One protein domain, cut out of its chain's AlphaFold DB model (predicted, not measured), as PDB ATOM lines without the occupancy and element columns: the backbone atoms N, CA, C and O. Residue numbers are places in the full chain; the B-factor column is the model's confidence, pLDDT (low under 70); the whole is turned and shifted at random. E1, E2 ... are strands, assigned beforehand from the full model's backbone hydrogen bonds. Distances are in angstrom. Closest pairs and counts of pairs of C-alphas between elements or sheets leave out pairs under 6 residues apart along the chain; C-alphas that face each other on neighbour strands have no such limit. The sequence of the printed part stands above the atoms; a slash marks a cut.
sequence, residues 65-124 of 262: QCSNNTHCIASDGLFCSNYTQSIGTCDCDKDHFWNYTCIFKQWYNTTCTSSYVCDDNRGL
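What this domain is: This is residues 65 to 124 of the 262 residues of the protein "Hypothetical protein" of Rotaria sp. Silwood2 (UniProt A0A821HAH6). Little regular structure is present: a small hairpin, E1 and E2, lies between two lobes of loops, residues 65 to 95 towards one end of the long axis and residues 105 to 124 towards the other. In the first lobe, residues 79 to 80 form a short antiparallel pairing with residues 90 to 91. The 60 printed residues include two named strands, E1 then E2, antiparallel, and no named helix; the class is all strand, with 8 residues in named elements. The whole is compact, with a radius of gyration of the C-alphas of 12.0 A, and only just elongated, spanning 36 by 23 by 13 A.

How they stand to each other: E1, residues 96 to 99, and E2, residues 101 to 104, form a hairpin with a tight link of 1 residue. They are antiparallel, at 140 degrees between directions. N 97 and O 103, 2.8 A apart, and N 101 and O 99, 2.9 A apart, are within hydrogen-bond range.

Where its parts are: E1 spans 9.5 A from C-alpha 96 at (245.138, 213.598, 224.692). E2 spans 9.8 A to C-alpha 104 at (241.663, 213.481, 227.026).

The domain as a whole: The farthest C-alphas, of Ser 67 and Asn 109, are 36.7 A apart. The printed part has no cut, and no printed residue is under pLDDT 70.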
ATOM      1  N   GLN A  65     263.397 216.698 223.898       97.56
ATOM      2  CA  GLN A  65     263.920 215.582 223.097       97.56
ATOM      3  C   GLN A  65     264.215 214.354 223.967       97.56
ATOM      4  O   GLN A  65     265.022 214.424 224.891       97.56
ATOM      5  N   CYS A  66     263.602 213.223 223.656       97.38
ATOM      6  CA  CYS A  66     263.686 211.988 224.420       97.38
ATOM      7  C   CYS A  66     263.983 210.792 223.511       97.38
ATOM      8  O   CYS A  66     263.699 210.795 222.315       97.38
ATOM      9  N   SER A  67     264.522 209.731 224.104       96.56
ATOM     10  CA  SER A  67     264.656 208.419 223.459       96.56
ATOM     11  C   SER A  67     263.822 207.339 224.150       96.56
ATOM     12  O   SER A  67     263.685 206.237 223.625       96.56
ATOM     13  N   ASN A  68     263.293 207.627 225.345       96.56
ATOM     14  CA  ASN A  68     262.496 206.708 226.148       96.56
ATOM     15  C   ASN A  68     261.498 207.490 227.021       96.56
ATOM     16  O   ASN A  68     261.774 208.610 227.449       96.56
ATOM     17  N   ASN A  69     260.354 206.877 227.327       96.75
ATOM     18  CA  ASN A  69     259.299 207.410 228.190       96.75
ATOM     19  C   ASN A  69     259.799 207.787 229.588       96.75
ATOM     20  O   ASN A  69     259.274 208.714 230.198       96.75
ATOM     21  N   THR A  70     260.834 207.108 230.094       96.06
ATOM     22  CA  THR A  70     261.443 207.427 231.396       96.06
ATOM     23  C   THR A  70     262.042 208.831 231.449       96.06
ATOM     24  O   THR A  70     262.195 209.373 232.543       96.06
ATOM     25  N   HIS A  71     262.341 209.436 230.295       97.62
ATOM     26  CA  HIS A  71     262.898 210.783 230.216       97.62
ATOM     27  C   HIS A  71     261.838 211.856 230.485       97.62
ATOM     28  O   HIS A  71     262.197 212.969 230.858       97.62
ATOM     29  N   CYS A  72     260.551 211.545 230.319       97.94
ATOM     30  CA  CYS A  72     259.456 212.510 230.390       97.94
ATOM     31  C   CYS A  72     258.813 212.570 231.786       97.94
ATOM     32  O   CYS A  72     258.889 211.628 232.588       97.94
ATOM     33  N   ILE A  73     258.159 213.694 232.093       97.38
ATOM     34  CA  ILE A  73     257.411 213.884 233.346       97.38
ATOM     35  C   ILE A  73     256.091 213.092 233.294       97.38
ATOM     36  O   ILE A  73     255.044 213.591 232.896       97.38
ATOM     37  N   ALA A  74     256.146 211.833 233.730       95.69
ATOM     38  CA  ALA A  74     254.996 210.925 233.714       95.69
ATOM     39  C   ALA A  74     253.814 211.378 234.600       95.69
ATOM     40  O   ALA A  74     252.680 211.006 234.317       95.69
ATOM     41  N   SER A  75     254.046 212.186 235.646       95.44
ATOM     42  CA  SER A  75     252.961 212.755 236.471       95.44
ATOM     43  C   SER A  75     252.043 213.686 235.684       95.44
ATOM     44  O   SER A  75     250.881 213.842 236.047       95.44
ATOM     45  N   ASP A  76     252.557 214.263 234.596       96.75
ATOM     46  CA  ASP A  76     251.811 215.160 233.720       96.75
ATOM     47  C   ASP A  76     251.179 214.384 232.549       96.75
ATOM     48  O   ASP A  76     250.575 214.986 231.668       96.75
ATOM     49  N   GLY A  77     251.320 213.050 232.522       96.19
ATOM     50  CA  GLY A  77     250.850 212.176 231.443       96.19
ATOM     51  C   GLY A  77     251.739 212.167 230.194       96.19
ATOM     52  O   GLY A  77     251.336 211.618 229.173       96.19
ATOM     53  N   LEU A  78     252.936 212.759 230.264       97.31
ATOM     54  CA  LEU A  78     253.870 212.819 229.141       97.31
ATOM     55  C   LEU A  78     254.621 211.499 228.952       97.31
ATOM     56  O   LEU A  78     255.075 210.874 229.915       97.31
ATOM     57  N   PHE A  79     254.859 211.138 227.697       97.12
ATOM     58  CA  PHE A  79     255.756 210.053 227.308       97.12
ATOM     59  C   PHE A  79     256.537 210.425 226.052       97.12
ATOM     60  O   PHE A  79     256.312 211.473 225.452       97.12
ATOM     61  N   CYS A  80     257.488 209.580 225.663       97.75
ATOM     62  CA  CYS A  80     258.302 209.837 224.494       97.75
ATOM     63  C   CYS A  80     257.542 209.457 223.225       97.75
ATOM     64  O   CYS A  80     257.419 208.278 222.888       97.75
ATOM     65  N   SER A  81     256.995 210.468 222.557       96.69
ATOM     66  CA  SER A  81     256.125 210.307 221.403       96.69
ATOM     67  C   SER A  81     256.819 209.588 220.252       96.69
ATOM     68  O   SER A  81     257.989 209.821 219.933       96.69
ATOM     69  N   ASN A  82     256.053 208.717 219.603       94.75
ATOM     70  CA  ASN A  82     256.397 208.075 218.339       94.75
ATOM     71  C   ASN A  82     255.530 208.593 217.175       94.75
ATOM     72  O   ASN A  82     255.550 208.013 216.089       94.75
ATOM     73  N   TYR A  83     254.760 209.664 217.397       90.31
ATOM     74  CA  TYR A  83     253.890 210.259 216.391       90.31
ATOM     75  C   TYR A  83     254.714 211.031 215.365       90.31
ATOM     76  O   TYR A  83     255.706 211.667 215.702       90.31
ATOM     77  N   THR A  84     254.302 211.021 214.097       82.62
ATOM     78  CA  THR A  84     255.079 211.616 212.992       82.62
ATOM     79  C   THR A  84     255.418 213.094 213.196       82.62
ATOM     80  O   THR A  84     256.466 213.538 212.739       82.62
ATOM     81  N   GLN A  85     254.562 213.847 213.890       86.88
ATOM     82  CA  GLN A  85     254.755 215.278 214.147       86.88
ATOM     83  C   GLN A  85     255.599 215.574 215.400       86.88
ATOM     84  O   GLN A  85     256.133 216.673 215.512       86.88
ATOM     85  N   SER A  86     255.743 214.613 216.320       89.81
ATOM     86  CA  SER A  86     256.425 214.795 217.611       89.81
ATOM     87  C   SER A  86     257.376 213.646 217.976       89.81
ATOM     88  O   SER A  86     257.699 213.439 219.147       89.81
ATOM     89  N   ILE A  87     257.863 212.904 216.976       96.00
ATOM     90  CA  ILE A  87     258.734 211.742 217.174       96.00
ATOM     91  C   ILE A  87     259.985 212.112 217.975       96.00
ATOM     92  O   ILE A  87     260.684 213.075 217.659       96.00
ATOM     93  N   GLY A  88     260.268 211.332 219.018       96.38
ATOM     94  CA  GLY A  88     261.420 211.563 219.886       96.38
ATOM     95  C   GLY A  88     261.286 212.815 220.751       96.38
ATOM     96  O   GLY A  88     262.294 213.360 221.191       96.38
ATOM     97  N   THR A  89     260.065 213.293 221.006       97.81
ATOM     98  CA  THR A  89     259.814 214.377 221.963       97.81
ATOM     99  C   THR A  89     258.810 213.961 223.026       97.81
ATOM    100  O   THR A  89     257.962 213.103 222.790       97.81
ATOM    101  N   CYS A  90     258.921 214.535 224.220       98.12
ATOM    102  CA  CYS A  90     257.948 214.320 225.276       98.12
ATOM    103  C   CYS A  90     256.632 214.993 224.895       98.12
ATOM    104  O   CYS A  90     256.592 216.215 224.774       98.12
ATOM    105  N   ASP A  91     255.579 214.204 224.721       97.56
ATOM    106  CA  ASP A  91     254.260 214.660 224.285       97.56
ATOM    107  C   ASP A  91     253.153 213.879 225.000       97.56
ATOM    108  O   ASP A  91     253.409 212.901 225.715       97.56
ATOM    109  N   CYS A  92     251.923 214.340 224.822       97.00
ATOM    110  CA  CYS A  92     250.731 213.620 225.227       97.00
ATOM    111  C   CYS A  92     250.422 212.458 224.283       97.00
ATOM    112  O   CYS A  92     250.932 212.371 223.166       97.00
ATOM    113  N   ASP A  93     249.542 211.562 224.733       95.12
ATOM    114  CA  ASP A  93     249.023 210.499 223.871       95.12
ATOM    115  C   ASP A  93     248.212 211.085 222.720       95.12
ATOM    116  O   ASP A  93     247.682 212.187 222.842       95.12
ATOM    117  N   LYS A  94     248.083 210.354 221.608       93.06
ATOM    118  CA  LYS A  94     247.309 210.793 220.445       93.06
ATOM    119  C   LYS A  94     245.874 211.170 220.818       93.06
ATOM    120  O   LYS A  94     245.306 212.051 220.175       93.06
ATOM    121  N   ASP A  95     245.322 210.537 221.855       94.94
ATOM    122  CA  ASP A  95     243.960 210.753 222.345       94.94
ATOM    123  C   ASP A  95     243.898 211.838 223.444       94.94
ATOM    124  O   ASP A  95     242.861 212.032 224.080       94.94
ATOM    125  N   HIS A  96     245.004 212.545 223.690       96.56
ATOM    126  CA  HIS A  96     245.138 213.598 224.692       96.56
ATOM    127  C   HIS A  96     245.675 214.897 224.079       96.56
ATOM    128  O   HIS A  96     246.301 214.916 223.023       96.56
ATOM    129  N   PHE A  97     245.431 216.007 224.763       95.94
ATOM    130  CA  PHE A  97     246.013 217.305 224.462       95.94
ATOM    131  C   PHE A  97     246.667 217.894 225.708       95.94
ATOM    132  O   PHE A  97     246.312 217.560 226.840       95.94
ATOM    133  N   TRP A  98     247.624 218.794 225.496       96.38
ATOM    134  CA  TRP A  98     248.341 219.446 226.580       96.38
ATOM    135  C   TRP A  98     247.570 220.651 227.133       96.38
ATOM    136  O   TRP A  98     247.259 221.596 226.405       96.38
ATOM    137  N   ASN A  99     247.309 220.647 228.440       96.38
ATOM    138  CA  ASN A  99     246.801 221.791 229.199       96.38
ATOM    139  C   ASN A  99     247.354 221.743 230.629       96.38
ATOM    140  O   ASN A  99     246.632 221.431 231.575       96.38
ATOM    141  N   TYR A 100     248.663 221.982 230.766       95.88
ATOM    142  CA  TYR A 100     249.475 221.778 231.984       95.88
ATOM    143  C   TYR A 100     249.636 220.317 232.423       95.88
ATOM    144  O   TYR A 100     250.642 219.976 233.033       95.88
ATOM    145  N   THR A 101     248.679 219.466 232.076       97.25
ATOM    146  CA  THR A 101     248.773 218.009 232.057       97.25
ATOM    147  C   THR A 101     248.162 217.500 230.754       97.25
ATOM    148  O   THR A 101     247.478 218.238 230.038       97.25
ATOM    149  N   CYS A 102     248.406 216.240 230.418       97.62
ATOM    150  CA  CYS A 102     247.726 215.580 229.316       97.62
ATOM    151  C   CYS A 102     246.283 215.263 229.708       97.62
ATOM    152  O   CYS A 102     246.026 214.486 230.629       97.62
ATOM    153  N   ILE A 103     245.337 215.868 228.995       96.94
ATOM    154  CA  ILE A 103     243.896 215.707 229.197       96.94
ATOM    155  C   ILE A 103     243.314 215.025 227.965       96.94
ATOM    156  O   ILE A 103     243.715 215.343 226.851       96.94
ATOM    157  N   PHE A 104     242.362 214.109 228.146       97.06
ATOM    158  CA  PHE A 104     241.663 213.481 227.026       97.06
ATOM    159  C   PHE A 104     241.080 214.520 226.064       97.06
ATOM    160  O   PHE A 104     240.422 215.481 226.484       97.06
ATOM    161  N   LYS A 105     241.295 214.290 224.768       96.88
ATOM    162  CA  LYS A 105     240.655 215.051 223.701       96.88
ATOM    163  C   LYS A 105     239.140 214.907 223.783       96.88
ATOM    164  O   LYS A 105     238.584 213.883 224.180       96.88
ATOM    165  N   GLN A 106     238.479 215.997 223.444       96.62
ATOM    166  CA  GLN A 106     237.056 216.192 223.592       96.62
ATOM    167  C   GLN A 106     236.293 215.557 222.423       96.62
ATOM    168  O   GLN A 106     236.759 215.510 221.281       96.62
ATOM    169  N   TRP A 107     235.111 215.033 222.739       95.88
ATOM    170  CA  TRP A 107     234.270 214.269 221.816       95.88
ATOM    171  C   TRP A 107     233.359 215.157 220.967       95.88
ATOM    172  O   TRP A 107     233.218 216.351 221.220       95.88
ATOM    173  N   TYR A 108     232.685 214.574 219.979       94.12
ATOM    174  CA  TYR A 108     231.706 215.289 219.156       94.12
ATOM    175  C   TYR A 108     230.670 216.064 220.001       94.12
ATOM    176  O   TYR A 108     230.150 215.548 220.993       94.12
ATOM    177  N   ASN A 109     230.355 217.296 219.585       92.75
ATOM    178  CA  ASN A 109     229.396 218.225 220.199       92.75
ATOM    179  C   ASN A 109     229.735 218.668 221.643       92.75
ATOM    180  O   ASN A 109     228.889 219.228 222.346       92.75
ATOM    181  N   THR A 110     230.971 218.458 222.093       94.56
ATOM    182  CA  THR A 110     231.487 219.052 223.337       94.56
ATOM    183  C   THR A 110     232.068 220.439 223.067       94.56
ATOM    184  O   THR A 110     232.492 220.728 221.951       94.56
ATOM    185  N   THR A 111     232.064 221.319 224.068       93.62
ATOM    186  CA  THR A 111     232.642 222.665 223.947       93.62
ATOM    187  C   THR A 111     234.158 222.600 223.837       93.62
ATOM    188  O   THR A 111     234.800 221.876 224.598       93.62
ATOM    189  N   CYS A 112     234.732 223.410 222.959       94.31
ATOM    190  CA  CYS A 112     236.174 223.498 222.758       94.31
ATOM    191  C   CYS A 112     236.619 224.961 222.695       94.31
ATOM    192  O   CYS A 112     235.803 225.868 222.562       94.31
ATOM    193  N   THR A 113     237.923 225.180 222.837       93.19
ATOM    194  CA  THR A 113     238.568 226.498 222.706       93.19
ATOM    195  C   THR A 113     239.510 226.573 221.506       93.19
ATOM    196  O   THR A 113     240.062 227.629 221.212       93.19
ATOM    197  N   SER A 114     239.797 225.426 220.884       93.12
ATOM    198  CA  SER A 114     240.701 225.276 219.742       93.12
ATOM    199  C   SER A 114     240.636 223.851 219.185       93.12
ATOM    200  O   SER A 114     240.237 222.916 219.883       93.12
ATOM    201  N   SER A 115     241.053 223.660 217.932       94.69
ATOM    202  CA  SER A 115     240.938 222.359 217.255       94.69
ATOM    203  C   SER A 115     241.778 221.242 217.867       94.69
ATOM    204  O   SER A 115     241.362 220.094 217.790       94.69
ATOM    205  N   TYR A 116     242.910 221.545 218.515       93.94
ATOM    206  CA  TYR A 116     243.761 220.516 219.134       93.94
ATOM    207  C   TYR A 116     243.121 219.864 220.370       93.94
ATOM    208  O   TYR A 116     243.564 218.805 220.811       93.94
ATOM    209  N   VAL A 117     242.096 220.505 220.943       96.38
ATOM    210  CA  VAL A 117     241.318 219.973 222.067       96.38
ATOM    211  C   VAL A 117     240.380 218.860 221.599       96.38
ATOM    212  O   VAL A 117     239.993 218.029 222.411       96.38
ATOM    213  N   CYS A 118     240.014 218.823 220.318       97.06
ATOM    214  CA  CYS A 118     239.095 217.840 219.751       97.06
ATOM    215  C   CYS A 118     239.821 216.570 219.296       97.06
ATOM    216  O   CYS A 118     241.003 216.612 218.958       97.06
ATOM    217  N   ASP A 119     239.107 215.441 219.274       95.94
ATOM    218  CA  ASP A 119     239.626 214.153 218.791       95.94
ATOM    219  C   ASP A 119     239.813 214.153 217.257       95.94
ATOM    220  O   ASP A 119     238.957 213.731 216.474       95.94
ATOM    221  N   ASP A 120     240.956 214.678 216.828       93.56
ATOM    222  CA  ASP A 120     241.408 214.767 215.439       93.56
ATOM    223  C   ASP A 120     241.653 213.398 214.782       93.56
ATOM    224  O   ASP A 120     241.494 213.284 213.566       93.56
ATOM    225  N   ASN A 121     241.917 212.336 215.557       92.38
ATOM    226  CA  ASN A 121     241.967 210.958 215.044       92.38
ATOM    227  C   ASN A 121     240.619 210.521 214.449       92.38
ATOM    228  O   ASN A 121     240.560 209.587 213.649       92.38
ATOM    229  N   ARG A 122     239.534 211.208 214.823       93.56
ATOM    230  CA  ARG A 122     238.183 211.008 214.294       93.56
ATOM    231  C   ARG A 122     237.769 212.079 213.289       93.56
ATOM    232  O   ARG A 122     236.609 212.098 212.889       93.56
ATOM    233  N   GLY A 123     238.678 212.968 212.888       93.75
ATOM    234  CA  GLY A 123     238.402 214.075 211.969       93.75
ATOM    235  C   GLY A 123     237.639 215.249 212.594       93.75
ATOM    236  O   GLY A 123     237.087 216.069 211.855       93.75
ATOM    237  N   LEU A 124     237.591 215.333 213.931       95.31
ATOM    238  CA  LEU A 124     236.966 216.451 214.632       95.31
ATOM    239  C   LEU A 124     237.890 217.671 214.690       95.31
ATOM    240  O   LEU A 124     239.112 217.563 214.780       95.31
TER     241      LEU A 124